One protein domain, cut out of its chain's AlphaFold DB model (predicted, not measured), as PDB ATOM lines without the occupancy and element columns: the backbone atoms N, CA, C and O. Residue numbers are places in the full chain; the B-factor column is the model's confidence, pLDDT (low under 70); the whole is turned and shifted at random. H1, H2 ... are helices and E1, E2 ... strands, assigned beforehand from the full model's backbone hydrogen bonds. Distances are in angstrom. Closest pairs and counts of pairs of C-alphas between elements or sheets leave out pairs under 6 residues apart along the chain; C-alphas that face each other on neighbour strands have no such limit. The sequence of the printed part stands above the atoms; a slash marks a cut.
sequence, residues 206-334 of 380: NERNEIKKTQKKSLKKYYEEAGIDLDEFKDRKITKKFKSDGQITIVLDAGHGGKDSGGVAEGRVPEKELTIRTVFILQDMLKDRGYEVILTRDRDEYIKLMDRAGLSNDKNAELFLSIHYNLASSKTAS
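Overview. This is residues 206 to 334 of the 380 residues of the protein "N-acetylmuramoyl-L-alanine amidase" of Clostridiales bacterium KA00134 (UniProt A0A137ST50). A small sheet of three parallel strands has one helix over each face, the long H4 on one and H5 on the other. Beyond H5, on its side away from the sheet, the short helices H1, H2 and H3 make a loose arch, and a long unnamed link, residues 235 to 248, leads from H3 back to the sheet; residues 234 to 241, of which 234 belongs to H3, stand free. The printed part has 129 residues, with five named helices and three named strands in the order H1, H2, H3, E1, H4, E2, H5, E3; the sheet's order is E2, E1, E3. The class is mixed, helices and strands, with under half of the residues in named elements. The whole is only just loose, close to compact, with a radius of gyration of the C-alphas of 16.9 A and spans of 50 by 41 by 27 A.

Along the chain. H1, residues 206 to 214, begins at C-alpha 206 (38.142, 116.936, 40.224) and is 12.1 A long. H2 is residues 219 to 226, and H3 residues 230 to 234. E1, residues 249 to 254, is 16.3 A long. H4, residues 271 to 287, is the longest helix, 24.1 A from C-alpha 271 (26.300, 109.580, 39.863) to C-alpha 287. E2 is residues 292 to 295, H5 residues 305 to 314, 14.7 A long, and E3 residues 319 to 323, ending at C-alpha 323 (21.336, 117.806, 41.486).

Arrangement. E1 is the inner strand, parallel to E2 at 23 degrees, with N 250 and O 292 2.8 A apart, and to E3 at 17 degrees, with N 251 and O 319 2.8 A apart. H4 is on the sheet at a height of 7.5 A, over E2 and E1; the closest C-alphas of E1 and H4 are those of Ala 254 and Thr 275, 4.9 A. H5 is on the opposite face at a height of 9.9 A, over E1; its closest C-alphas to E1 are those of Ser 312 and Val 251, 6.1 A. Both helices run along the strands. E1, H4, E2 form a strand-helix-strand unit, two parallel neighbour strands with a helix between them in the chain; E2, H5, E3 form a split one, with E1 between its strands. Both crossovers are right-handed. H2 and H5 only just touch, with 3 pairs of C-alphas within 8 A, the closest Ala 226 and Gly 310 at 7.0 A. H1 and H5 are close but not clearly touching, with C-alphas of Glu 210 and Leu 305 7.2 A apart. H2 and H3 only just touch, only at the corner, with 3 such pairs, the closest Tyr 223 and Leu 230 at 6.5 A. Every O i to N i+4 pair is within hydrogen-bond range in H1 and H3, against 3 of 4 in H2, 12 of 13 in H4 and 5 of 6 in H5.

Size, cuts and confidence. The C-alphas farthest apart, Asp 235 and Gly 267, are 51.0 A apart. The printed part has no cut. The links H3 to E1 and E1 to H4 are long. The mean pLDDT of the printed part is 71.3; 53 residues are under 70, among them 206 to 246.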
ATOM      1  N   ASN A 206      38.086 115.772  41.109       52.34
ATOM      2  CA  ASN A 206      38.142 116.936  40.224       52.34
ATOM      3  C   ASN A 206      37.494 118.147  40.896       52.34
ATOM      4  O   ASN A 206      38.133 119.190  40.988       52.34
ATOM      5  N   GLU A 207      36.294 117.989  41.455       54.12
ATOM      6  CA  GLU A 207      35.582 119.053  42.165       54.12
ATOM      7  C   GLU A 207      36.343 119.521  43.402       54.12
ATOM      8  O   GLU A 207      36.579 120.714  43.536       54.12
ATOM      9  N   ARG A 208      36.857 118.618  44.253       61.03
ATOM     10  CA  ARG A 208      37.729 118.997  45.383       61.03
ATOM     11  C   ARG A 208      38.947 119.801  44.926       61.03
ATOM     12  O   ARG A 208      39.376 120.709  45.632       61.03
ATOM     13  N   ASN A 209      39.531 119.462  43.777       55.84
ATOM     14  CA  ASN A 209      40.682 120.178  43.227       55.84
ATOM     15  C   ASN A 209      40.296 121.509  42.566       55.84
ATOM     16  O   ASN A 209      41.117 122.426  42.566       55.84
ATOM     17  N   GLU A 210      39.089 121.634  42.013       62.25
ATOM     18  CA  GLU A 210      38.535 122.913  41.563       62.25
ATOM     19  C   GLU A 210      38.200 123.793  42.774       62.25
ATOM     20  O   GLU A 210      38.803 124.851  42.885       62.25
ATOM     21  N   ILE A 211      37.422 123.323  43.754       62.50
ATOM     22  CA  ILE A 211      37.113 124.016  45.023       62.50
ATOM     23  C   ILE A 211      38.393 124.501  45.725       62.50
ATOM     24  O   ILE A 211      38.526 125.685  46.018       62.50
ATOM     25  N   LYS A 212      39.417 123.650  45.899       61.78
ATOM     26  CA  LYS A 212      40.708 124.062  46.496       61.78
ATOM     27  C   LYS A 212      41.479 125.104  45.675       61.78
ATOM     28  O   LYS A 212      42.321 125.810  46.232       61.78
ATOM     29  N   LYS A 213      41.248 125.198  44.361       59.78
ATOM     30  CA  LYS A 213      41.747 126.310  43.533       59.78
ATOM     31  C   LYS A 213      40.857 127.547  43.710       59.78
ATOM     32  O   LYS A 213      41.409 128.642  43.797       59.78
ATOM     33  N   THR A 214      39.541 127.366  43.830       55.91
ATOM     34  CA  THR A 214      38.526 128.409  44.054       55.91
ATOM     35  C   THR A 214      38.693 129.118  45.411       55.91
ATOM     36  O   THR A 214      38.590 130.338  45.503       55.91
ATOM     37  N   GLN A 215      39.110 128.405  46.455       57.03
ATOM     38  CA  GLN A 215      39.424 129.001  47.761       57.03
ATOM     39  C   GLN A 215      40.737 129.814  47.773       57.03
ATOM     40  O   GLN A 215      40.990 130.557  48.719       57.03
ATOM     41  N   LYS A 216      41.602 129.678  46.752       50.22
ATOM     42  CA  LYS A 216      42.963 130.253  46.746       50.22
ATOM     43  C   LYS A 216      43.171 131.497  45.878       50.22
ATOM     44  O   LYS A 216      44.173 132.180  46.087       50.22
ATOM     45  N   LYS A 217      42.311 131.807  44.898       54.53
ATOM     46  CA  LYS A 217      42.410 133.083  44.150       54.53
ATOM     47  C   LYS A 217      41.563 134.170  44.811       54.53
ATOM     48  O   LYS A 217      40.605 133.890  45.523       54.53
ATOM     49  N   SER A 218      41.906 135.425  44.539       55.22
ATOM     50  CA  SER A 218      41.095 136.572  44.944       55.22
ATOM     51  C   SER A 218      39.795 136.646  44.141       55.22
ATOM     52  O   SER A 218      39.772 136.304  42.958       55.22
ATOM     53  N   LEU A 219      38.738 137.186  44.761       51.78
ATOM     54  CA  LEU A 219      37.421 137.374  44.140       51.78
ATOM     55  C   LEU A 219      37.508 138.078  42.768       51.78
ATOM     56  O   LEU A 219      36.837 137.694  41.816       51.78
ATOM     57  N   LYS A 220      38.424 139.049  42.648       52.75
ATOM     58  CA  LYS A 220      38.721 139.778  41.407       52.75
ATOM     59  C   LYS A 220      39.144 138.873  40.244       52.75
ATOM     60  O   LYS A 220      38.657 139.054  39.133       52.75
ATOM     61  N   LYS A 221      39.995 137.878  40.501       53.97
ATOM     62  CA  LYS A 221      40.526 136.998  39.455       53.97
ATOM     63  C   LYS A 221      39.472 136.031  38.894       53.97
ATOM     64  O   LYS A 221      39.632 135.560  37.774       53.97
ATOM     65  N   TYR A 222      38.391 135.752  39.631       54.12
ATOM     66  CA  TYR A 222      37.276 134.951  39.108       54.12
ATOM     67  C   TYR A 222      36.449 135.700  38.076       54.12
ATOM     68  O   TYR A 222      36.133 135.123  37.043       54.12
ATOM     69  N   TYR A 223      36.132 136.973  38.327       52.75
ATOM     70  CA  TYR A 223      35.377 137.781  37.370       52.75
ATOM     71  C   TYR A 223      36.174 137.993  36.077       52.75
ATOM     72  O   TYR A 223      35.643 137.757  34.997       52.75
ATOM     73  N   GLU A 224      37.476 138.281  36.183       54.66
ATOM     74  CA  GLU A 224      38.381 138.381  35.027       54.66
ATOM     75  C   GLU A 224      38.438 137.077  34.201       54.66
ATOM     76  O   GLU A 224      38.359 137.123  32.975       54.66
ATOM     77  N   GLU A 225      38.533 135.905  34.844       51.16
ATOM     78  CA  GLU A 225      38.536 134.605  34.147       51.16
ATOM     79  C   GLU A 225      37.156 134.206  33.582       51.16
ATOM     80  O   GLU A 225      37.098 133.453  32.610       51.16
ATOM     81  N   ALA A 226      36.062 134.718  34.154       43.62
ATOM     82  CA  ALA A 226      34.696 134.543  33.655       43.62
ATOM     83  C   ALA A 226      34.310 135.555  32.554       43.62
ATOM     84  O   ALA A 226      33.225 135.449  31.992       43.62
ATOM     85  N   GLY A 227      35.174 136.529  32.238       45.56
ATOM     86  CA  GLY A 227      34.880 137.593  31.270       45.56
ATOM     87  C   GLY A 227      33.907 138.665  31.778       45.56
ATOM     88  O   GLY A 227      33.297 139.356  30.968       45.56
ATOM     89  N   ILE A 228      33.758 138.795  33.099       46.50
ATOM     90  CA  ILE A 228      32.828 139.710  33.776       46.50
ATOM     91  C   ILE A 228      33.578 140.974  34.220       46.50
ATOM     92  O   ILE A 228      34.624 140.883  34.870       46.50
ATOM     93  N   ASP A 229      33.025 142.153  33.923       52.47
ATOM     94  CA  ASP A 229      33.565 143.423  34.415       52.47
ATOM     95  C   ASP A 229      33.274 143.593  35.920       52.47
ATOM     96  O   ASP A 229      32.146 143.443  36.399       52.47
ATOM     97  N   LEU A 230      34.312 143.921  36.690       52.16
ATOM     98  CA  LEU A 230      34.191 144.175  38.123       52.16
ATOM     99  C   LEU A 230      33.405 145.442  38.449       52.16
ATOM    100  O   LEU A 230      32.831 145.516  39.538       52.16
ATOM    101  N   ASP A 231      33.410 146.435  37.566       55.72
ATOM    102  CA  ASP A 231      32.721 147.699  37.812       55.72
ATOM    103  C   ASP A 231      31.210 147.576  37.544       55.72
ATOM    104  O   ASP A 231      30.421 148.183  38.262       55.72
ATOM    105  N   GLU A 232      30.788 146.669  36.653       48.88
ATOM    106  CA  GLU A 232      29.373 146.314  36.449       48.88
ATOM    107  C   GLU A 232      28.752 145.625  37.684       48.88
ATOM    108  O   GLU A 232      27.573 145.813  37.995       48.88
ATOM    109  N   PHE A 233      29.540 144.842  38.435       46.03
ATOM    110  CA  PHE A 233      29.026 144.072  39.574       46.03
ATOM    111  C   PHE A 233      29.043 144.822  40.918       46.03
ATOM    112  O   PHE A 233      28.192 144.552  41.768       46.03
ATOM    113  N   LYS A 234      29.963 145.776  41.138       47.44
ATOM    114  CA  LYS A 234      30.067 146.530  42.414       47.44
ATOM    115  C   LYS A 234      28.766 147.230  42.816       47.44
ATOM    116  O   LYS A 234      28.456 147.301  44.006       47.44
ATOM    117  N   ASP A 235      27.994 147.686  41.833       47.06
ATOM    118  CA  ASP A 235      26.724 148.385  42.045       47.06
ATOM    119  C   ASP A 235      25.491 147.456  42.024       47.06
ATOM    120  O   ASP A 235      24.370 147.903  42.291       47.06
ATOM    121  N   ARG A 236      25.668 146.144  41.787       43.50
ATOM    122  CA  ARG A 236      24.583 145.151  41.670       43.50
ATOM    123  C   ARG A 236      23.981 144.771  43.032       43.50
ATOM    124  O   ARG A 236      24.088 143.645  43.512       43.50
ATOM    125  N   LYS A 237      23.273 145.712  43.662       47.00
ATOM    126  CA  LYS A 237      22.492 145.467  44.886       47.00
ATOM    127  C   LYS A 237      21.208 144.690  44.568       47.00
ATOM    128  O   LYS A 237      20.330 145.205  43.877       47.00
ATOM    129  N   ILE A 238      21.034 143.498  45.151       44.09
ATOM    130  CA  ILE A 238      19.785 142.712  45.060       44.09
ATOM    131  C   ILE A 238      18.689 143.336  45.952       44.09
ATOM    132  O   ILE A 238      18.359 142.860  47.042       44.09
ATOM    133  N   THR A 239      18.131 144.456  45.489       42.66
ATOM    134  CA  THR A 239      17.125 145.263  46.202       42.66
ATOM    135  C   THR A 239      15.687 144.808  45.966       42.66
ATOM    136  O   THR A 239      14.827 145.052  46.815       42.66
ATOM    137  N   LYS A 240      15.402 144.127  44.848       41.03
ATOM    138  CA  LYS A 240      14.061 143.601  44.566       41.03
ATOM    139  C   LYS A 240      13.662 142.542  45.604       41.03
ATOM    140  O   LYS A 240      14.471 141.718  46.033       41.03
ATOM    141  N   LYS A 241      12.386 142.570  45.996       45.28
ATOM    142  CA  LYS A 241      11.676 141.385  46.500       45.28
ATOM    143  C   LYS A 241      11.356 140.519  45.281       45.28
ATOM    144  O   LYS A 241      11.009 141.092  44.249       45.28
ATOM    145  N   PHE A 242      11.433 139.194  45.389       50.72
ATOM    146  CA  PHE A 242      11.055 138.298  44.293       50.72
ATOM    147  C   PHE A 242       9.578 138.493  43.899       50.72
ATOM    148  O   PHE A 242       8.660 137.986  44.540       50.72
ATOM    149  N   LYS A 243       9.375 139.255  42.825       50.00
ATOM    150  CA  LYS A 243       8.200 139.252  41.960       50.00
ATOM    151  C   LYS A 243       8.735 139.099  40.546       50.00
ATOM    152  O   LYS A 243       9.484 139.965  40.094       50.00
ATOM    153  N   SER A 244       8.376 138.002  39.888       54.91
ATOM    154  CA  SER A 244       8.530 137.916  38.443       54.91
ATOM    155  C   SER A 244       7.294 138.532  37.810       54.91
ATOM    156  O   SER A 244       6.189 138.028  38.004       54.91
ATOM    157  N   ASP A 245       7.490 139.613  37.060       61.00
ATOM    158  CA  ASP A 245       6.458 140.196  36.198       61.00
ATOM    159  C   ASP A 245       6.484 139.545  34.787       61.00
ATOM    160  O   ASP A 245       5.831 140.024  33.864       61.00
ATOM    161  N   GLY A 246       7.247 138.451  34.613       68.12
ATOM    162  CA  GLY A 246       7.419 137.699  33.362       68.12
ATOM    163  C   GLY A 246       7.679 136.198  33.578       68.12
ATOM    164  O   GLY A 246       7.425 135.656  34.658       68.12
ATOM    165  N   GLN A 247       8.178 135.510  32.546       81.75
ATOM    166  CA  GLN A 247       8.498 134.078  32.616       81.75
ATOM    167  C   GLN A 247       9.681 133.826  33.563       81.75
ATOM    168  O   GLN A 247      10.701 134.498  33.472       81.75
ATOM    169  N   ILE A 248       9.527 132.868  34.480       86.94
ATOM    170  CA  ILE A 248      10.568 132.487  35.445       86.94
ATOM    171  C   ILE A 248      11.542 131.517  34.772       86.94
ATOM    172  O   ILE A 248      11.115 130.479  34.255       86.94
ATOM    173  N   THR A 249      12.832 131.842  34.831       86.81
ATOM    174  CA  THR A 249      13.940 131.047  34.296       86.81
ATOM    175  C   THR A 249      14.609 130.239  35.404       86.81
ATOM    176  O   THR A 249      15.043 130.774  36.425       86.81
ATOM    177  N   ILE A 250      14.726 128.933  35.184       91.19
ATOM    178  CA  ILE A 250      15.352 127.980  36.099       91.19
ATOM    179  C   ILE A 250      16.552 127.345  35.396       91.19
ATOM    180  O   ILE A 250      16.408 126.715  34.346       91.19
ATOM    181  N   VAL A 251      17.740 127.467  35.986       91.62
ATOM    182  CA  VAL A 251      18.915 126.690  35.584       91.62
ATOM    183  C   VAL A 251      18.978 125.423  36.426       91.62
ATOM    184  O   VAL A 251      19.116 125.481  37.648       91.62
ATOM    185  N   LEU A 252      18.887 124.274  35.759       94.25
ATOM    186  CA  LEU A 252      19.124 122.970  36.363       94.25
ATOM    187  C   LEU A 252      20.551 122.519  36.059       94.25
ATOM    188  O   LEU A 252      20.969 122.451  34.898       94.25
ATOM    189  N   ASP A 253      21.288 122.175  37.105       94.94
ATOM    190  CA  ASP A 253      22.653 121.686  37.002       94.94
ATOM    191  C   ASP A 253      22.725 120.183  37.284       94.94
ATOM    192  O   ASP A 253      22.364 119.707  38.359       94.94
ATOM    193  N   ALA A 254      23.188 119.415  36.295       89.44
ATOM    194  CA  ALA A 254      23.440 117.989  36.457       89.44
ATOM    195  C   ALA A 254      24.887 117.791  36.923       89.44
ATOM    196  O   ALA A 254      25.817 117.905  36.113       89.44
ATOM    197  N   GLY A 255      25.080 117.470  38.206       88.06
ATOM    198  CA  GLY A 255      26.396 117.273  38.820       88.06
ATOM    199  C   GLY A 255      27.324 116.357  38.013       88.06
ATOM    200  O   GLY A 255      26.860 115.432  37.331       88.06
ATOM    201  N   HIS A 256      28.634 116.624  38.077       88.50
ATOM    202  CA  HIS A 256      29.697 115.902  37.352       88.50
ATOM    203  C   HIS A 256      29.513 115.874  35.819       88.50
ATOM    204  O   HIS A 256      28.931 116.799  35.249       88.50
ATOM    205  N   GLY A 257      30.045 114.845  35.143       80.38
ATOM    206  CA  GLY A 257      29.901 114.602  33.706       80.38
ATOM    207  C   GLY A 257      31.234 114.381  32.980       80.38
ATOM    208  O   GLY A 257      32.305 114.816  33.412       80.38
ATOM    209  N   GLY A 258      31.184 113.675  31.850       85.38
ATOM    210  CA  GLY A 258      32.336 113.319  31.028       85.38
ATOM    211  C   GLY A 258      33.384 112.529  31.816       85.38
ATOM    212  O   GLY A 258      33.126 111.411  32.270       85.38
ATOM    213  N   LYS A 259      34.567 113.135  31.987       79.19
ATOM    214  CA  LYS A 259      35.709 112.584  32.744       79.19
ATOM    215  C   LYS A 259      35.505 112.532  34.264       79.19
ATOM    216  O   LYS A 259      36.351 111.975  34.955       79.19
ATOM    217  N   ASP A 260      34.463 113.171  34.790       77.00
ATOM    218  CA  ASP A 260      34.089 113.070  36.198       77.00
ATOM    219  C   ASP A 260      32.830 112.215  36.323       77.00
ATOM    220  O   ASP A 260      31.768 112.588  35.826       77.00
ATOM    221  N   SER A 261      32.962 111.055  36.961       76.88
ATOM    222  CA  SER A 261      31.863 110.123  37.211       76.88
ATOM    223  C   SER A 261      30.952 110.540  38.365       76.88
ATOM    224  O   SER A 261      29.847 110.007  38.467       76.88
ATOM    225  N   GLY A 262      31.429 111.427  39.244       83.19
ATOM    226  CA  GLY A 262      30.928 111.537  40.610       83.19
ATOM    227  C   GLY A 262      31.135 110.251  41.405       83.19
ATOM    228  O   GLY A 262      32.026 109.446  41.096       83.19
ATOM    229  N   GLY A 263      30.313 110.055  42.431       74.00
ATOM    230  CA  GLY A 263      30.241 108.832  43.213       74.00
ATOM    231  C   GLY A 263      29.894 107.610  42.358       74.00
ATOM    232  O   GLY A 263      28.904 107.588  41.627       74.00
ATOM    233  N   VAL A 264      30.700 106.555  42.486       70.69
ATOM    234  CA  VAL A 264      30.417 105.235  41.912       70.69
ATOM    235  C   VAL A 264      30.509 104.200  43.026       70.69
ATOM    236  O   VAL A 264      31.575 103.986  43.602       70.69
ATOM    237  N   ALA A 265      29.385 103.562  43.346       62.41
ATOM    238  CA  ALA A 265      29.386 102.351  44.158       62.41
ATOM    239  C   ALA A 265      29.678 101.135  43.264       62.41
ATOM    240  O   ALA A 265      29.283 101.108  42.099       62.41
ATOM    241  N   GLU A 266      30.343 100.123  43.817       58.34
ATOM    242  CA  GLU A 266      30.716  98.902  43.095       58.34
ATOM    243  C   GLU A 266      29.505  98.265  42.384       58.34
ATOM    244  O   GLU A 266      28.460  98.028  42.994       58.34
ATOM    245  N   GLY A 267      29.630  98.047  41.070       53.53
ATOM    246  CA  GLY A 267      28.569  97.486  40.227       53.53
ATOM    247  C   GLY A 267      27.333  98.377  40.013       53.53
ATOM    248  O   GLY A 267      26.315  97.867  39.548       53.53
ATOM    249  N   ARG A 268      27.373  99.677  40.349       71.31
ATOM    250  CA  ARG A 268      26.232 100.602  40.194       71.31
ATOM    251  C   ARG A 268      26.443 101.665  39.115       71.31
ATOM    252  O   ARG A 268      27.561 101.978  38.722       71.31
ATOM    253  N   VAL A 269      25.319 102.240  38.684       75.62
ATOM    254  CA  VAL A 269      25.247 103.399  37.782       75.62
ATOM    255  C   VAL A 269      26.024 104.584  38.387       75.62
ATOM    256  O   VAL A 269      25.780 104.906  39.553       75.62
ATOM    257  N   PRO A 270      26.926 105.244  37.634       82.31
ATOM    258  CA  PRO A 270      27.634 106.437  38.095       82.31
ATOM    259  C   PRO A 270      26.696 107.595  38.444       82.31
ATOM    260  O   PRO A 270      25.709 107.834  37.745       82.31
ATOM    261  N   GLU A 271      27.046 108.380  39.463       84.25
ATOM    262  CA  GLU A 271      26.300 109.580  39.863       84.25
ATOM    263  C   GLU A 271      26.003 110.508  38.677       84.25
ATOM    264  O   GLU A 271      24.855 110.914  38.500       84.25
ATOM    265  N   LYS A 272      26.982 110.753  37.794       81.44
ATOM    266  CA  LYS A 272      26.810 111.593  36.593       81.44
ATOM    267  C   LYS A 272      25.653 111.184  35.666       81.44
ATOM    268  O   LYS A 272      25.153 112.021  34.908       81.44
ATOM    269  N   GLU A 273      25.248 109.912  35.690       82.19
ATOM    270  CA  GLU A 273      24.096 109.407  34.941       82.19
ATOM    271  C   GLU A 273      22.788 109.581  35.719       82.19
ATOM    272  O   GLU A 273      21.753 109.859  35.118       82.19
ATOM    273  N   LEU A 274      22.811 109.443  37.046       84.62
ATOM    274  CA  LEU A 274      21.637 109.675  37.890       84.62
ATOM    275  C   LEU A 274      21.249 111.160  37.901       84.62
ATOM    276  O   LEU A 274      20.066 111.489  37.776       84.62
ATOM    277  N   THR A 275      22.236 112.059  37.967       87.81
ATOM    278  CA  THR A 275      22.013 113.512  37.955       87.81
ATOM    279  C   THR A 275      21.378 113.973  36.644       87.81
ATOM    280  O   THR A 275      20.343 114.634  36.677       87.81
ATOM    281  N   ILE A 276      21.907 113.558  35.484       85.19
ATOM    282  CA  ILE A 276      21.346 113.964  34.183       85.19
ATOM    283  C   ILE A 276      19.947 113.374  33.931       85.19
ATOM    284  O   ILE A 276      19.066 114.088  33.455       85.19
ATOM    285  N   ARG A 277      19.698 112.110  34.315       81.25
ATOM    286  CA  ARG A 277      18.360 111.488  34.227       81.25
ATOM    287  C   ARG A 277      17.327 112.286  35.028       81.25
ATOM    288  O   ARG A 277      16.246 112.573  34.523       81.25
ATOM    289  N   THR A 278      17.685 112.673  36.250       86.31
ATOM    290  CA  THR A 278      16.819 113.439  37.161       86.31
ATOM    291  C   THR A 278      16.560 114.848  36.640       86.31
ATOM    292  O   THR A 278      15.418 115.300  36.624       86.31
ATOM    293  N   VAL A 279      17.602 115.518  36.143       90.56
ATOM    294  CA  VAL A 279      17.504 116.859  35.555       90.56
ATOM    295  C   VAL A 279      16.624 116.880  34.301       90.56
ATOM    296  O   VAL A 279      15.861 117.827  34.136       90.56
ATOM    297  N   PHE A 280      16.640 115.844  33.453       79.75
ATOM    298  CA  PHE A 280      15.713 115.764  32.315       79.75
ATOM    299  C   PHE A 280      14.252 115.572  32.735       79.75
ATOM    300  O   PHE A 280      13.382 116.266  32.214       79.75
ATOM    301  N   ILE A 281      13.977 114.680  33.693       83.50
ATOM    302  CA  ILE A 281      12.614 114.477  34.216       83.50
ATOM    303  C   ILE A 281      12.090 115.784  34.830       83.50
ATOM    304  O   ILE A 281      10.982 116.221  34.523       83.50
ATOM    305  N   LEU A 282      12.916 116.447  35.645       88.00
ATOM    306  CA  LEU A 282      12.574 117.723  36.264       88.00
ATOM    307  C   LEU A 282      12.410 118.846  35.227       88.00
ATOM    308  O   LEU A 282      11.508 119.668  35.369       88.00
ATOM    309  N   GLN A 283      13.228 118.872  34.169       91.31
ATOM    310  CA  GLN A 283      13.081 119.829  33.073       91.31
ATOM    311  C   GLN A 283      11.723 119.698  32.386       91.31
ATOM    312  O   GLN A 283      11.053 120.715  32.216       91.31
ATOM    313  N   ASP A 284      11.330 118.486  31.986       79.56
ATOM    314  CA  ASP A 284      10.043 118.252  31.324       79.56
ATOM    315  C   ASP A 284       8.895 118.697  32.258       79.56
ATOM    316  O   ASP A 284       8.083 119.544  31.889       79.56
ATOM    317  N   MET A 285       8.917 118.270  33.529       83.75
ATOM    318  CA  MET A 285       7.907 118.648  34.532       83.75
ATOM    319  C   MET A 285       7.814 120.158  34.819       83.75
ATOM    320  O   MET A 285       6.745 120.643  35.205       83.75
ATOM    321  N   LEU A 286       8.915 120.904  34.696       88.88
ATOM    322  CA  LEU A 286       8.934 122.359  34.875       88.88
ATOM    323  C   LEU A 286       8.482 123.092  33.601       88.88
ATOM    324  O   LEU A 286       7.704 124.043  33.697       88.88
ATOM    325  N   LYS A 287       8.880 122.628  32.412       85.19
ATOM    326  CA  LYS A 287       8.396 123.177  31.133       85.19
ATOM    327  C   LYS A 287       6.883 123.020  30.984       85.19
ATOM    328  O   LYS A 287       6.216 123.990  30.633       85.19
ATOM    329  N   ASP A 288       6.330 121.870  31.375       85.50
ATOM    330  CA  ASP A 288       4.879 121.614  31.422       85.50
ATOM    331  C   ASP A 288       4.115 122.603  32.326       85.50
ATOM    332  O   ASP A 288       2.909 122.799  32.178       85.50
ATOM    333  N   ARG A 289       4.812 123.244  33.275       86.81
ATOM    334  CA  ARG A 289       4.276 124.271  34.188       86.81
ATOM    335  C   ARG A 289       4.557 125.707  33.718       86.81
ATOM    336  O   ARG A 289       4.241 126.649  34.440       86.81
ATOM    337  N   GLY A 290       5.121 125.883  32.523       86.25
ATOM    338  CA  GLY A 290       5.395 127.183  31.901       86.25
ATOM    339  C   GLY A 290       6.730 127.834  32.283       86.25
ATOM    340  O   GLY A 290       6.981 128.968  31.875       86.25
ATOM    341  N   TYR A 291       7.597 127.152  33.037       88.75
ATOM    342  CA  TYR A 291       8.931 127.667  33.372       88.75
ATOM    343  C   TYR A 291       9.872 127.613  32.159       88.75
ATOM    344  O   TYR A 291       9.872 126.633  31.410       88.75
ATOM    345  N   GLU A 292      10.718 128.633  31.984       90.31
ATOM    346  CA  GLU A 292      11.881 128.509  31.101       90.31
ATOM    347  C   GLU A 292      12.941 127.677  31.834       90.31
ATOM    348  O   GLU A 292      13.257 127.950  32.991       90.31
ATOM    349  N   VAL A 293      13.473 126.632  31.190       91.56
ATOM    350  CA  VAL A 293      14.418 125.707  31.833       91.56
ATOM    351  C   VAL A 293      15.668 125.520  30.990       91.56
ATOM    352  O   VAL A 293      15.620 124.949  29.896       91.56
ATOM    353  N   ILE A 294      16.798 125.932  31.553       87.06
ATOM    354  CA  ILE A 294      18.131 125.869  30.957       87.06
ATOM    355  C   ILE A 294      18.939 124.795  31.697       87.06
ATOM    356  O   ILE A 294      18.841 124.676  32.915       87.06
ATOM    357  N   LEU A 295      19.726 123.995  30.974       86.94
ATOM    358  CA  LEU A 295      20.588 122.967  31.567       86.94
ATOM    359  C   LEU A 295      22.052 123.395  31.496       86.94
ATOM    360  O   LEU A 295      22.471 123.935  30.472       86.94
ATOM    361  N   THR A 296      22.846 123.089  32.524       83.69
ATOM    362  CA  THR A 296      24.313 123.248  32.449       83.69
ATOM    363  C   THR A 296      24.962 122.253  31.487       83.69
ATOM    364  O   THR A 296      25.951 122.590  30.840       83.69
ATOM    365  N   ARG A 297      24.381 121.053  31.348       87.25
ATOM    366  CA  ARG A 297      24.711 120.055  30.321       87.25
ATOM    367  C   ARG A 297      23.479 119.261  29.893       87.25
ATOM    368  O   ARG A 297      22.642 118.910  30.720       87.25
ATOM    369  N   ASP A 298      23.411 118.936  28.605       80.06
ATOM    370  CA  ASP A 298      22.365 118.117  27.969       80.06
ATOM    371  C   ASP A 298      22.881 116.723  27.540       80.06
ATOM    372  O   ASP A 298      22.224 115.992  26.801       80.06
ATOM    373  N   ARG A 299      24.079 116.347  28.006       73.19
ATOM    374  CA  ARG A 299      24.781 115.101  27.661       73.19
ATOM    375  C   ARG A 299      25.838 114.735  28.706       73.19
ATOM    376  O   ARG A 299      26.036 115.441  29.701       73.19
ATOM    377  N   ASP A 300      26.535 113.626  28.479       82.25
ATOM    378  CA  ASP A 300      27.690 113.223  29.281       82.25
ATOM    379  C   ASP A 300      28.953 114.029  28.913       82.25
ATOM    380  O   ASP A 300      29.819 113.580  28.162       82.25
ATOM    381  N   GLU A 301      29.054 115.252  29.433       74.19
ATOM    382  CA  GLU A 301      30.217 116.125  29.251       74.19
ATOM    383  C   GLU A 301      30.663 116.789  30.557       74.19
ATOM    384  O   GLU A 301      29.872 116.986  31.478       74.19
ATOM    385  N   TYR A 302      31.949 117.133  30.639       78.81
ATOM    386  CA  TYR A 302      32.526 117.773  31.819       78.81
ATOM    387  C   TYR A 302      32.374 119.295  31.747       78.81
ATOM    388  O   TYR A 302      33.065 119.944  30.959       78.81
ATOM    389  N   ILE A 303      31.532 119.857  32.614       74.81
ATOM    390  CA  ILE A 303      31.418 121.305  32.834       74.81
ATOM    391  C   ILE A 303      32.160 121.673  34.128       74.81
ATOM    392  O   ILE A 303      31.935 121.033  35.162       74.81
ATOM    393  N   LYS A 304      33.031 122.693  34.088       72.88
ATOM    394  CA  LYS A 304      33.747 123.191  35.281       72.88
ATOM    395  C   LYS A 304      32.780 123.865  36.250       72.88
ATOM    396  O   LYS A 304      31.779 124.428  35.812       72.88
ATOM    397  N   LEU A 305      33.109 123.901  37.540       72.00
ATOM    398  CA  LEU A 305      32.236 124.509  38.557       72.00
ATOM    399  C   LEU A 305      31.907 125.986  38.261       72.00
ATOM    400  O   LEU A 305      30.750 126.390  38.343       72.00
ATOM    401  N   MET A 306      32.899 126.775  37.830       65.94
ATOM    402  CA  MET A 306      32.686 128.187  37.470       65.94
ATOM    403  C   MET A 306      31.797 128.363  36.232       65.94
ATOM    404  O   MET A 306      30.983 129.282  36.201       65.94
ATOM    405  N   ASP A 307      31.912 127.474  35.240       65.50
ATOM    406  CA  ASP A 307      31.138 127.552  33.994       65.50
ATOM    407  C   ASP A 307      29.633 127.284  34.271       65.50
ATOM    408  O   ASP A 307      28.764 127.895  33.647       65.50
ATOM    409  N   ARG A 308      29.314 126.429  35.264       81.19
ATOM    410  CA  ARG A 308      27.936 126.149  35.731       81.19
ATOM    411  C   ARG A 308      27.283 127.385  36.353       81.19
ATOM    412  O   ARG A 308      26.162 127.738  35.994       81.19
ATOM    413  N   ALA A 309      27.996 128.053  37.262       72.62
ATOM    414  CA  ALA A 309      27.520 129.270  37.917       72.62
ATOM    415  C   ALA A 309      27.452 130.459  36.940       72.62
ATOM    416  O   ALA A 309      26.483 131.220  36.961       72.62
ATOM    417  N   GLY A 310      28.440 130.584  36.044       66.38
ATOM    418  CA  GLY A 310      28.475 131.587  34.976       66.38
ATOM    419  C   GLY A 310      27.221 131.545  34.107       66.38
ATOM    420  O   GLY A 310      26.550 132.561  33.967       66.38
ATOM    421  N   LEU A 311      26.810 130.352  33.652       70.56
ATOM    422  CA  LEU A 311      25.579 130.183  32.875       70.56
ATOM    423  C   LEU A 311      24.334 130.742  33.590       70.56
ATOM    424  O   LEU A 311      23.478 131.340  32.942       70.56
ATOM    425  N   SER A 312      24.227 130.581  34.912       77.94
ATOM    426  CA  SER A 312      23.104 131.133  35.683       77.94
ATOM    427  C   SER A 312      23.122 132.658  35.748       77.94
ATOM    428  O   SER A 312      22.068 133.291  35.648       77.94
ATOM    429  N   ASN A 313      24.312 133.247  35.881       73.56
ATOM    430  CA  ASN A 313      24.501 134.693  35.924       73.56
ATOM    431  C   ASN A 313      24.220 135.333  34.555       73.56
ATOM    432  O   ASN A 313      23.443 136.286  34.479       73.56
ATOM    433  N   ASP A 314      24.774 134.766  33.479       71.12
ATOM    434  CA  ASP A 314      24.618 135.232  32.092       71.12
ATOM    435  C   ASP A 314      23.158 135.197  31.622       71.12
ATOM    436  O   ASP A 314      22.721 136.012  30.807       71.12
ATOM    437  N   LYS A 315      22.389 134.224  32.125       78.44
ATOM    438  CA  LYS A 315      20.960 134.065  31.830       78.44
ATOM    439  C   LYS A 315      20.050 134.839  32.773       78.44
ATOM    440  O   LYS A 315      18.852 134.873  32.526       78.44
ATOM    441  N   ASN A 316      20.604 135.492  33.800       74.75
ATOM    442  CA  ASN A 316      19.857 136.177  34.857       74.75
ATOM    443  C   ASN A 316      18.761 135.296  35.488       74.75
ATOM    444  O   ASN A 316      17.695 135.797  35.831       74.75
ATOM    445  N   ALA A 317      19.020 133.993  35.627       82.88
ATOM    446  CA  ALA A 317      18.014 133.037  36.076       82.88
ATOM    447  C   ALA A 317      17.557 133.313  37.519       82.88
ATOM    448  O   ALA A 317      18.381 133.549  38.406       82.88
ATOM    449  N   GLU A 318      16.250 133.235  37.771       84.31
ATOM    450  CA  GLU A 318      15.668 133.423  39.105       84.31
ATOM    451  C   GLU A 318      16.012 132.285  40.076       84.31
ATOM    452  O   GLU A 318      15.990 132.494  41.291       84.31
ATOM    453  N   LEU A 319      16.313 131.089  39.560       85.81
ATOM    454  CA  LEU A 319      16.680 129.920  40.355       85.81
ATOM    455  C   LEU A 319      17.802 129.115  39.690       85.81
ATOM    456  O   LEU A 319      17.701 128.736  38.526       85.81
ATOM    457  N   PHE A 320      18.818 128.771  40.481       88.75
ATOM    458  CA  PHE A 320      19.797 127.731  40.175       88.75
ATOM    459  C   PHE A 320      19.552 126.533  41.099       88.75
ATOM    460  O   PHE A 320      19.451 126.706  42.316       88.75
ATOM    461  N   LEU A 321      19.462 125.328  40.538       93.06
ATOM    462  CA  LEU A 321      19.283 124.086  41.290       93.06
ATOM    463  C   LEU A 321      20.231 123.013  40.751       93.06
ATOM    464  O   LEU A 321      20.023 122.493  39.655       93.06
ATOM    465  N   SER A 322      21.249 122.665  41.539       93.38
ATOM    466  CA  SER A 322      22.141 121.541  41.243       93.38
ATOM    467  C   SER A 322      21.632 120.245  41.864       93.38
ATOM    468  O   SER A 322      21.117 120.237  42.984       93.38
ATOM    469  N   ILE A 323      21.758 119.154  41.111       93.44
ATOM    470  CA  ILE A 323      21.336 117.806  41.486       93.44
ATOM    471  C   ILE A 323      22.571 116.908  41.566       93.44
ATOM    472  O   ILE A 323      23.301 116.765  40.584       93.44
ATOM    473  N   HIS A 324      22.738 116.263  42.722       90.38
ATOM    474  CA  HIS A 324      23.807 115.323  43.067       90.38
ATOM    475  C   HIS A 324      23.236 114.093  43.795       90.38
ATOM    476  O   HIS A 324      22.132 114.138  44.342       90.38
ATOM    477  N   TYR A 325      23.989 112.993  43.806       84.50
ATOM    478  CA  TYR A 325      23.681 111.748  44.513       84.50
ATOM    479  C   TYR A 325      24.868 111.333  45.385       84.50
ATOM    480  O   TYR A 325      25.736 110.574  44.955       84.50
ATOM    481  N   ASN A 326      24.865 111.789  46.642       74.00
ATOM    482  CA  ASN A 326      25.922 111.500  47.608       74.00
ATOM    483  C   ASN A 326      26.288 110.008  47.675       74.00
ATOM    484  O   ASN A 326      25.454 109.154  47.987       74.00
ATOM    485  N   LEU A 327      27.581 109.721  47.523       66.50
ATOM    486  CA  LEU A 327      28.181 108.461  47.953       66.50
ATOM    487  C   LEU A 327      28.784 108.613  49.361       66.50
ATOM    488  O   LEU A 327      29.249 109.682  49.752       66.50
ATOM    489  N   ALA A 328      28.813 107.519  50.118       64.44
ATOM    490  CA  ALA A 328      29.441 107.443  51.431       64.44
ATOM    491  C   ALA A 328      30.210 106.125  51.581       64.44
ATOM    492  O   ALA A 328      29.795 105.092  51.060       64.44
ATOM    493  N   SER A 329      31.305 106.143  52.343       59.75
ATOM    494  CA  SER A 329      32.046 104.926  52.710       59.75
ATOM    495  C   SER A 329      31.290 104.053  53.719       59.75
ATOM    496  O   SER A 329      31.475 102.837  53.747       59.75
ATOM    497  N   SER A 330      30.415 104.650  54.538       61.66
ATOM    498  CA  SER A 330      29.541 103.898  55.440       61.66
ATOM    499  C   SER A 330      28.341 103.317  54.697       61.66
ATOM    500  O   SER A 330      27.520 104.059  54.158       61.66
ATOM    501  N   LYS A 331      28.164 101.995  54.794       62.66
ATOM    502  CA  LYS A 331      26.992 101.269  54.272       62.66
ATOM    503  C   LYS A 331      25.666 101.635  54.965       62.66
ATOM    504  O   LYS A 331      24.617 101.220  54.489       62.66
ATOM    505  N   THR A 332      25.699 102.379  56.075       66.75
ATOM    506  CA  THR A 332      24.498 102.846  56.800       66.75
ATOM    507  C   THR A 332      24.084 104.276  56.450       66.75
ATOM    508  O   THR A 332      23.015 104.724  56.865       66.75
ATOM    509  N   ALA A 333      24.907 105.017  55.700       72.75
ATOM    510  CA  ALA A 333      24.570 106.374  55.294       72.75
ATOM    511  C   ALA A 333      23.456 106.351  54.236       72.75
ATOM    512  O   ALA A 333      23.582 105.718  53.191       72.75
ATOM    513  N   SER A 334      22.359 107.042  54.529       78.88
ATOM    514  CA  SER A 334      21.175 107.154  53.677       78.88
ATOM    515  C   SER A 334      20.433 108.455  53.993       78.88
ATOM    516  O   SER A 334      20.737 109.110  54.996       78.88
TER     517      SER A 334